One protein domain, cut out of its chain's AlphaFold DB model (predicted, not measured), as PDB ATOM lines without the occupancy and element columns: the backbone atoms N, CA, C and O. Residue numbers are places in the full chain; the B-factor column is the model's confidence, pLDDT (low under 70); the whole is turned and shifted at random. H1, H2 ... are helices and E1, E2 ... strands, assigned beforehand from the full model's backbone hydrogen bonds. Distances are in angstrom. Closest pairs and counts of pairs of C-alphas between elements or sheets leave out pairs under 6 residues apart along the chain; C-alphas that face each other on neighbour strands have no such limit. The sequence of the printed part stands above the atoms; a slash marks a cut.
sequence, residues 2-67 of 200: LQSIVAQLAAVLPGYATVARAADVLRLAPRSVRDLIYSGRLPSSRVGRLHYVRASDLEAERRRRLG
ATOM      1  N   LEU A   2     193.674 253.713 340.850       46.69
ATOM      2  CA  LEU A   2     192.697 254.282 339.888       46.69
ATOM      3  C   LEU A   2     191.238 253.781 340.023       46.69
ATOM      4  O   LEU A   2     190.319 254.459 339.571       46.69
ATOM      5  N   GLN A   3     191.003 252.618 340.644       49.00
ATOM      6  CA  GLN A   3     189.645 252.104 340.865       49.00
ATOM      7  C   GLN A   3     188.849 252.921 341.896       49.00
ATOM      8  O   GLN A   3     187.630 253.005 341.757       49.00
ATOM      9  N   SER A   4     189.501 253.561 342.879       55.53
ATOM     10  CA  SER A   4     188.786 254.341 343.901       55.53
ATOM     11  C   SER A   4     188.281 255.675 343.353       55.53
ATOM     12  O   SER A   4     187.147 256.043 343.629       55.53
ATOM     13  N   ILE A   5     189.056 256.344 342.491       54.78
ATOM     14  CA  ILE A   5     188.677 257.633 341.886       54.78
ATOM     15  C   ILE A   5     187.485 257.462 340.938       54.78
ATOM     16  O   ILE A   5     186.564 258.273 340.940       54.78
ATOM     17  N   VAL A   6     187.454 256.378 340.151       55.97
ATOM     18  CA  VAL A   6     186.305 256.074 339.281       55.97
ATOM     19  C   VAL A   6     185.072 255.720 340.113       55.97
ATOM     20  O   VAL A   6     183.979 256.156 339.769       55.97
ATOM     21  N   ALA A   7     185.228 254.981 341.217       54.97
ATOM     22  CA  ALA A   7     184.125 254.680 342.130       54.97
ATOM     23  C   ALA A   7     183.593 255.937 342.847       54.97
ATOM     24  O   ALA A   7     182.382 256.087 342.988       54.97
ATOM     25  N   GLN A   8     184.477 256.860 343.235       55.97
ATOM     26  CA  GLN A   8     184.118 258.140 343.847       55.97
ATOM     27  C   GLN A   8     183.432 259.079 342.848       55.97
ATOM     28  O   GLN A   8     182.371 259.605 343.151       55.97
ATOM     29  N   LEU A   9     183.947 259.230 341.622       53.50
ATOM     30  CA  LEU A   9     183.295 260.030 340.574       53.50
ATOM     31  C   LEU A   9     181.950 259.435 340.130       53.50
ATOM     32  O   LEU A   9     181.011 260.165 339.821       53.50
ATOM     33  N   ALA A  10     181.834 258.107 340.128       51.72
ATOM     34  CA  ALA A  10     180.595 257.401 339.830       51.72
ATOM     35  C   ALA A  10     179.493 257.633 340.873       51.72
ATOM     36  O   ALA A  10     178.315 257.552 340.526       51.72
ATOM     37  N   ALA A  11     179.858 257.936 342.123       54.16
ATOM     38  CA  ALA A  11     178.909 258.344 343.156       54.16
ATOM     39  C   ALA A  11     178.344 259.758 342.915       54.16
ATOM     40  O   ALA A  11     177.307 260.097 343.478       54.16
ATOM     41  N   VAL A  12     178.997 260.561 342.066       55.28
ATOM     42  CA  VAL A  12     178.693 261.986 341.854       55.28
ATOM     43  C   VAL A  12     177.945 262.242 340.541       55.28
ATOM     44  O   VAL A  12     177.478 263.351 340.322       55.28
ATOM     45  N   LEU A  13     177.775 261.250 339.655       66.06
ATOM     46  CA  LEU A  13     176.990 261.441 338.427       66.06
ATOM     47  C   LEU A  13     175.498 261.609 338.769       66.06
ATOM     48  O   LEU A  13     174.843 260.618 339.111       66.06
ATOM     49  N   PRO A  14     174.923 262.822 338.641       77.00
ATOM     50  CA  PRO A  14     173.532 263.038 339.009       77.00
ATOM     51  C   PRO A  14     172.627 262.182 338.115       77.00
ATOM     52  O   PRO A  14     172.740 262.181 336.886       77.00
ATOM     53  N   GLY A  15     171.746 261.405 338.748       88.44
ATOM     54  CA  GLY A  15     170.771 260.549 338.067       88.44
ATOM     55  C   GLY A  15     171.254 259.143 337.687       88.44
ATOM     56  O   GLY A  15     170.466 258.396 337.106       88.44
ATOM     57  N   TYR A  16     172.485 258.745 338.028       92.81
ATOM     58  CA  TYR A  16     172.980 257.375 337.842       92.81
ATOM     59  C   TYR A  16     173.549 256.802 339.143       92.81
ATOM     60  O   TYR A  16     173.999 257.526 340.020       92.81
ATOM     61  N   ALA A  17     173.534 255.479 339.258       92.69
ATOM     62  CA  ALA A  17     174.063 254.742 340.393       92.69
ATOM     63  C   ALA A  17     174.873 253.535 339.912       92.69
ATOM     64  O   ALA A  17     174.538 252.885 338.918       92.69
ATOM     65  N   THR A  18     175.951 253.225 340.631       94.56
ATOM     66  CA  THR A  18     176.736 252.003 340.416       94.56
ATOM     67  C   THR A  18     175.971 250.773 340.897       94.56
ATOM     68  O   THR A  18     175.013 250.883 341.657       94.56
ATOM     69  N   VAL A  19     176.433 249.579 340.516       95.88
ATOM     70  CA  VAL A  19     175.879 248.307 341.023       95.88
ATOM     71  C   VAL A  19     175.902 248.234 342.554       95.88
ATOM     72  O   VAL A  19     174.940 247.753 343.138       95.88
ATOM     73  N   ALA A  20     176.964 248.722 343.204       94.75
ATOM     74  CA  ALA A  20     177.053 248.735 344.666       94.75
ATOM     75  C   ALA A  20     175.984 249.652 345.276       94.75
ATOM     76  O   ALA A  20     175.190 249.212 346.097       94.75
ATOM     77  N   ARG A  21     175.861 250.889 344.777       93.56
ATOM     78  CA  ARG A  21     174.832 251.817 345.261       93.56
ATOM     79  C   ARG A  21     173.411 251.318 344.976       93.56
ATOM     80  O   ARG A  21     172.518 251.489 345.796       93.56
ATOM     81  N   ALA A  22     173.197 250.700 343.817       95.62
ATOM     82  CA  ALA A  22     171.937 250.056 343.465       95.62
ATOM     83  C   ALA A  22     171.589 248.909 344.424       95.62
ATOM     84  O   ALA A  22     170.423 248.751 344.781       95.62
ATOM     85  N   ALA A  23     172.588 248.135 344.852       96.88
ATOM     86  CA  ALA A  23     172.433 247.065 345.830       96.88
ATOM     87  C   ALA A  23     171.946 247.619 347.177       96.88
ATOM     88  O   ALA A  23     170.958 247.111 347.707       96.88
ATOM     89  N   ASP A  24     172.534 248.722 347.650       95.00
ATOM     90  CA  ASP A  24     172.099 249.400 348.877       95.00
ATOM     91  C   ASP A  24     170.649 249.901 348.771       95.00
ATOM     92  O   ASP A  24     169.828 249.665 349.656       95.00
ATOM     93  N   VAL A  25     170.308 250.570 347.659       93.62
ATOM     94  CA  VAL A  25     168.974 251.157 347.434       93.62
ATOM     95  C   VAL A  25     167.889 250.083 347.331       93.62
ATOM     96  O   VAL A  25     166.795 250.254 347.870       93.62
ATOM     97  N   LEU A  26     168.178 248.973 346.647       95.94
ATOM     98  CA  LEU A  26     167.239 247.863 346.471       95.94
ATOM     99  C   LEU A  26     167.260 246.865 347.640       95.94
ATOM    100  O   LEU A  26     166.436 245.951 347.648       95.94
ATOM    101  N   ARG A  27     168.181 247.029 348.604       96.44
ATOM    102  CA  ARG A  27     168.487 246.062 349.674       96.44
ATOM    103  C   ARG A  27     168.717 244.645 349.132       96.44
ATOM    104  O   ARG A  27     168.149 243.673 349.619       96.44
ATOM    105  N   LEU A  28     169.539 244.539 348.090       97.06
ATOM    106  CA  LEU A  28     169.917 243.280 347.444       97.06
ATOM    107  C   LEU A  28     171.419 243.048 347.539       97.06
ATOM    108  O   LEU A  28     172.192 243.981 347.714       97.06
ATOM    109  N   ALA A  29     171.855 241.808 347.321       97.56
ATOM    110  CA  ALA A  29     173.264 241.546 347.073       97.56
ATOM    111  C   ALA A  29     173.690 242.145 345.711       97.56
ATOM    112  O   ALA A  29     172.932 242.057 344.736       97.56
ATOM    113  N   PRO A  30     174.927 242.667 345.568       97.31
ATOM    114  CA  PRO A  30     175.433 243.176 344.290       97.31
ATOM    115  C   PRO A  30     175.351 242.162 343.138       97.31
ATOM    116  O   PRO A  30     175.168 242.551 341.986       97.31
ATOM    117  N   ARG A  31     175.460 240.857 343.437       97.88
ATOM    118  CA  ARG A  31     175.288 239.774 342.455       97.88
ATOM    119  C   ARG A  31     173.875 239.764 341.872       97.88
ATOM    120  O   ARG A  31     173.739 239.808 340.658       97.88
ATOM    121  N   SER A  32     172.847 239.838 342.714       97.88
ATOM    122  CA  SER A  32     171.447 239.865 342.277       97.88
ATOM    123  C   SER A  32     171.130 241.087 341.415       97.88
ATOM    124  O   SER A  32     170.363 240.991 340.462       97.88
ATOM    125  N   VAL A  33     171.749 242.239 341.700       97.88
ATOM    126  CA  VAL A  33     171.618 243.426 340.840       97.88
ATOM    127  C   VAL A  33     172.222 243.172 339.456       97.88
ATOM    128  O   VAL A  33     171.627 243.560 338.454       97.88
ATOM    129  N   ARG A  34     173.376 242.495 339.370       97.69
ATOM    130  CA  ARG A  34     173.952 242.097 338.074       97.69
ATOM    131  C   ARG A  34     173.057 241.109 337.340       97.69
ATOM    132  O   ARG A  34     172.878 241.272 336.140       97.69
ATOM    133  N   ASP A  35     172.456 240.156 338.044       98.12
ATOM    134  CA  ASP A  35     171.538 239.192 337.435       98.12
ATOM    135  C   ASP A  35     170.316 239.899 336.824       98.12
ATOM    136  O   ASP A  35     169.954 239.606 335.689       98.12
ATOM    137  N   LEU A  36     169.754 240.915 337.498       97.50
ATOM    138  CA  LEU A  36     168.680 241.753 336.936       97.50
ATOM    139  C   LEU A  36     169.112 242.516 335.677       97.50
ATOM    140  O   LEU A  36     168.307 242.723 334.765       97.50
ATOM    141  N   ILE A  37     170.366 242.962 335.632       97.44
ATOM    142  CA  ILE A  37     170.933 243.636 334.462       97.44
ATOM    143  C   ILE A  37     171.101 242.639 333.310       97.44
ATOM    144  O   ILE A  37     170.688 242.930 332.188       97.44
ATOM    145  N   TYR A  38     171.679 241.465 333.571       97.06
ATOM    146  CA  TYR A  38     171.934 240.448 332.548       97.06
ATOM    147  C   TYR A  38     170.657 239.793 332.031       97.06
ATOM    148  O   TYR A  38     170.577 239.480 330.848       97.06
ATOM    149  N   SER A  39     169.626 239.674 332.869       97.06
ATOM    150  CA  SER A  39     168.300 239.223 332.449       97.06
ATOM    151  C   SER A  39     167.493 240.311 331.722       97.06
ATOM    152  O   SER A  39     166.324 240.095 331.413       97.06
ATOM    153  N   GLY A  40     168.049 241.515 331.534       95.56
ATOM    154  CA  GLY A  40     167.382 242.639 330.872       95.56
ATOM    155  C   GLY A  40     166.236 243.282 331.663       95.56
ATOM    156  O   GLY A  40     165.516 244.116 331.118       95.56
ATOM    157  N   ARG A  41     166.052 242.932 332.944       96.31
ATOM    158  CA  ARG A  41     164.981 243.496 333.785       96.31
ATOM    159  C   ARG A  41     165.315 244.894 334.295       96.31
ATOM    160  O   ARG A  41     164.409 245.707 334.461       96.31
ATOM    161  N   LEU A  42     166.599 245.178 334.509       97.00
ATOM    162  CA  LEU A  42     167.084 246.477 334.960       97.00
ATOM    163  C   LEU A  42     167.953 247.128 333.871       97.00
ATOM    164  O   LEU A  42     169.080 246.678 333.641       97.00
ATOM    165  N   PRO A  43     167.463 248.185 333.190       95.38
ATOM    166  CA  PRO A  43     168.234 248.880 332.166       95.38
ATOM    167  C   PRO A  43     169.549 249.422 332.730       95.38
ATOM    168  O   PRO A  43     169.565 250.107 333.752       95.38
ATOM    169  N   SER A  44     170.664 249.147 332.050       96.00
ATOM    170  CA  SER A  44     171.977 249.662 332.447       96.00
ATOM    171  C   SER A  44     172.739 250.253 331.267       96.00
ATOM    172  O   SER A  44     172.542 249.875 330.115       96.00
ATOM    173  N   SER A  45     173.625 251.200 331.562       93.31
ATOM    174  CA  SER A  45     174.627 251.732 330.640       93.31
ATOM    175  C   SER A  45     176.007 251.279 331.100       93.31
ATOM    176  O   SER A  45     176.343 251.371 332.281       93.31
ATOM    177  N   ARG A  46     176.818 250.767 330.174       93.31
ATOM    178  CA  ARG A  46     178.166 250.281 330.475       93.31
ATOM    179  C   ARG A  46     179.189 251.377 330.195       93.31
ATOM    180  O   ARG A  46     179.266 251.869 329.075       93.31
ATOM    181  N   VAL A  47     180.009 251.709 331.191       85.50
ATOM    182  CA  VAL A  47     181.152 252.621 331.036       85.50
ATOM    183  C   VAL A  47     182.411 251.858 331.441       85.50
ATOM    184  O   VAL A  47     182.636 251.540 332.612       85.50
ATOM    185  N   GLY A  48     183.203 251.470 330.441       88.56
ATOM    186  CA  GLY A  48     184.332 250.557 330.616       88.56
ATOM    187  C   GLY A  48     183.891 249.166 331.092       88.56
ATOM    188  O   GLY A  48     183.213 248.423 330.379       88.56
ATOM    189  N   ARG A  49     184.306 248.786 332.306       87.25
ATOM    190  CA  ARG A  49     183.956 247.497 332.939       87.25
ATOM    191  C   ARG A  49     182.833 247.609 333.973       87.25
ATOM    192  O   ARG A  49     182.476 246.607 334.579       87.25
ATOM    193  N   LEU A  50     182.300 248.810 334.189       89.31
ATOM    194  CA  LEU A  50     181.303 249.080 335.217       89.31
ATOM    195  C   LEU A  50     179.919 249.273 334.591       89.31
ATOM    196  O   LEU A  50     179.790 249.857 333.511       89.31
ATOM    197  N   HIS A  51     178.895 248.789 335.291       94.62
ATOM    198  CA  HIS A  51     177.493 249.020 334.954       94.62
ATOM    199  C   HIS A  51     176.935 250.166 335.795       94.62
ATOM    200  O   HIS A  51     177.140 250.211 337.011       94.62
ATOM    201  N   TYR A  52     176.206 251.055 335.126       94.56
ATOM    202  CA  TYR A  52     175.505 252.183 335.716       94.56
ATOM    203  C   TYR A  52     174.017 252.041 335.445       94.56
ATOM    204  O   TYR A  52     173.609 251.784 334.313       94.56
ATOM    205  N   VAL A  53     173.211 252.230 336.478       95.19
ATOM    206  CA  VAL A  53     171.752 252.172 336.411       95.19
ATOM    207  C   VAL A  53     171.213 253.573 336.656       95.19
ATOM    208  O   VAL A  53     171.723 254.285 337.518       95.19
ATOM    209  N   ARG A  54     170.205 254.004 335.897       94.56
ATOM    210  CA  ARG A  54     169.567 255.306 336.138       94.56
ATOM    211  C   ARG A  54     168.796 255.273 337.454       94.56
ATOM    212  O   ARG A  54     168.108 254.297 337.741       94.56
ATOM    213  N   ALA A  55     168.840 256.362 338.217       91.94
ATOM    214  CA  ALA A  55     168.108 256.488 339.477       91.94
ATOM    215  C   ALA A  55     166.595 256.263 339.290       91.94
ATOM    216  O   ALA A  55     165.964 255.593 340.102       91.94
ATOM    217  N   SER A  56     166.029 256.734 338.171       92.38
ATOM    218  CA  SER A  56     164.623 256.510 337.816       92.38
ATOM    219  C   SER A  56     164.274 255.032 337.622       92.38
ATOM    220  O   SER A  56     163.182 254.605 337.986       92.38
ATOM    221  N   ASP A  57     165.188 254.249 337.043       95.19
ATOM    222  CA  ASP A  57     164.968 252.824 336.789       95.19
ATOM    223  C   ASP A  57     165.133 252.006 338.083       95.19
ATOM    224  O   ASP A  57     164.384 251.054 338.299       95.19
ATOM    225  N   LEU A  58     166.037 252.420 338.985       95.75
ATOM    226  CA  LEU A  58     166.144 251.842 340.332       95.75
ATOM    227  C   LEU A  58     164.887 252.074 341.164       95.75
ATOM    228  O   LEU A  58     164.379 251.139 341.776       95.75
ATOM    229  N   GLU A  59     164.368 253.300 341.174       94.12
ATOM    230  CA  GLU A  59     163.145 253.624 341.910       94.12
ATOM    231  C   GLU A  59     161.934 252.877 341.328       94.12
ATOM    232  O   GLU A  59     161.102 252.362 342.074       94.12
ATOM    233  N   ALA A  60     161.863 252.722 340.001       94.06
ATOM    234  CA  ALA A  60     160.843 251.892 339.366       94.06
ATOM    235  C   ALA A  60     160.933 250.423 339.816       94.06
ATOM    236  O   ALA A  60     159.913 249.827 340.154       94.06
ATOM    237  N   GLU A  61     162.132 249.834 339.855       96.31
ATOM    238  CA  GLU A  61     162.328 248.452 340.313       96.31
ATOM    239  C   GLU A  61     162.014 248.281 341.806       96.31
ATOM    240  O   GLU A  61     161.354 247.314 342.197       96.31
ATOM    241  N   ARG A  62     162.401 249.252 342.641       95.81
ATOM    242  CA  ARG A  62     162.037 249.298 344.063       95.81
ATOM    243  C   ARG A  62     160.519 249.285 344.245       95.81
ATOM    244  O   ARG A  62     160.010 248.501 345.041       95.81
ATOM    245  N   ARG A  63     159.789 250.094 343.472       94.12
ATOM    246  CA  ARG A  63     158.318 250.133 343.506       94.12
ATOM    247  C   ARG A  63     157.684 248.813 343.082       94.12
ATOM    248  O   ARG A  63     156.795 248.351 343.785       94.12
ATOM    249  N   ARG A  64     158.173 248.165 342.011       94.12
ATOM    250  CA  ARG A  64     157.674 246.833 341.598       94.12
ATOM    251  C   ARG A  64     157.769 245.818 342.733       94.12
ATOM    252  O   ARG A  64     156.839 245.049 342.931       94.12
ATOM    253  N   ARG A  65     158.878 245.827 343.478       93.12
ATOM    254  CA  ARG A  65     159.107 244.916 344.612       93.12
ATOM    255  C   ARG A  65     158.207 245.205 345.804       93.12
ATOM    256  O   ARG A  65     157.796 244.275 346.482       93.12
ATOM    257  N   LEU A  66     157.893 246.476 346.037       94.31
ATOM    258  CA  LEU A  66     156.956 246.902 347.076       94.31
ATOM    259  C   LEU A  66     155.483 246.763 346.653       94.31
ATOM    260  O   LEU A  66     154.606 247.156 347.413       94.31
ATOM    261  N   GLY A  67     155.195 246.276 345.439       93.75
ATOM    262  CA  GLY A  67     153.835 246.257 344.888       93.75
ATOM    263  C   GLY A  67     153.245 247.655 344.655       93.75
ATOM    264  O   GLY A  67     152.048 247.791 344.426       93.75
TER     265      GLY A  67
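This is residues 2 to 67 of the 200 residues of the protein "Helix-turn-helix domain-containing protein" of Chloroflexi bacterium (UniProt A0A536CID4). A small sheet of three short strands has H2 and H3 packed over one of its faces, the two helices turned about perpendicular to each other, while H1 and H4 lie toward opposite ends of the longest axis. H4 continues directly from the end of E3 and packs on H2; H1 touches no helix and only grazes the sheet with its residues 6 to 10. The printed part has 66 residues, with four named helices and three named strands in the order H1, E1, H2, H3, E2, E3, H4; the sheet has the order E1, E3, E2, antiparallel throughout, and the class is mixed, helices and strands. The whole is compact, with a radius of gyration of the C-alphas of 11.4 A, yet its outline is elongated, with spans of 39 by 21 by 18 A.

The sheet has E3, residues 50 to 54, as its inner strand, with the edge strands E1, residues 16 to 18, and E2, residues 44 to 47. E1 and E3 are antiparallel, with 142 degrees between their directions; N 17 and O 53 are within hydrogen-bond range at 2.8 A, and N 53 and O 17 at 2.9 A. E2 and E3 form an antiparallel hairpin at 138 degrees, with N 45 and O 52 at 2.8 A and N 52 and O 45 at 2.9 A, both within range. H2, residues 19 to 26, is on the sheet at a height of 8.2 A, over E1 and along the strands, at 15 degrees to E1 on the local plane. H3, residues 30 to 38, is on the same face as H2 at a height of 10.5 A and runs across the strands, at 78 degrees to E3 on the local plane. H2 and H3 touch and are about perpendicular at 81 degrees; their closest C-alphas are those of Ala 23 and Pro 30, 5.1 A apart. H2 also touches H4, residues 55 to 65, the same way at a steep tilt of 45 degrees, with the C-alphas of Leu 26 and Arg 62 closest at 5.9 A. H4 is on the sheet too, and with H2 and H3 it makes two layers, helices on one face of a sheet. E1, H2, H3 and E2 form a split strand-helix-strand unit, two strands running the same way with E3 between them, and its crossover is right-handed. H1, residues 2 to 10, is apart from H2, H3 and H4; the closest C-alphas of H1 and E1 are those of Ala 10 and Thr 18, 6.7 A apart. In H1, H2, H3 and H4 every O i to N i+4 pair is within hydrogen-bond range.

E3 runs 13.3 A from Leu 50 to Arg 54, E2 9.7 A from Ser 44 to Val 47, and E1 7.0 A from Tyr 16, C-alpha at (172.980, 257.375, 337.842), to Thr 18. H2 measures 10.2 A from Val 19 to Leu 26, and H3 12.6 A from Pro 30 to Tyr 38. H1 measures 12.5 A and begins at C-alpha 2, (192.697, 254.282, 339.888). H4, the longest helix, measures 15.5 A and ends at C-alpha 65, (159.107, 244.916, 344.612).

The C-alphas of Leu 2 and Gly 67, the two farthest apart, are 40.0 A from each other. The printed part has no cut, and its six links between named elements are tight. The mean pLDDT of the printed part is 87.1; residues 2 to 13 are under 70, and H1 has a mean of 53.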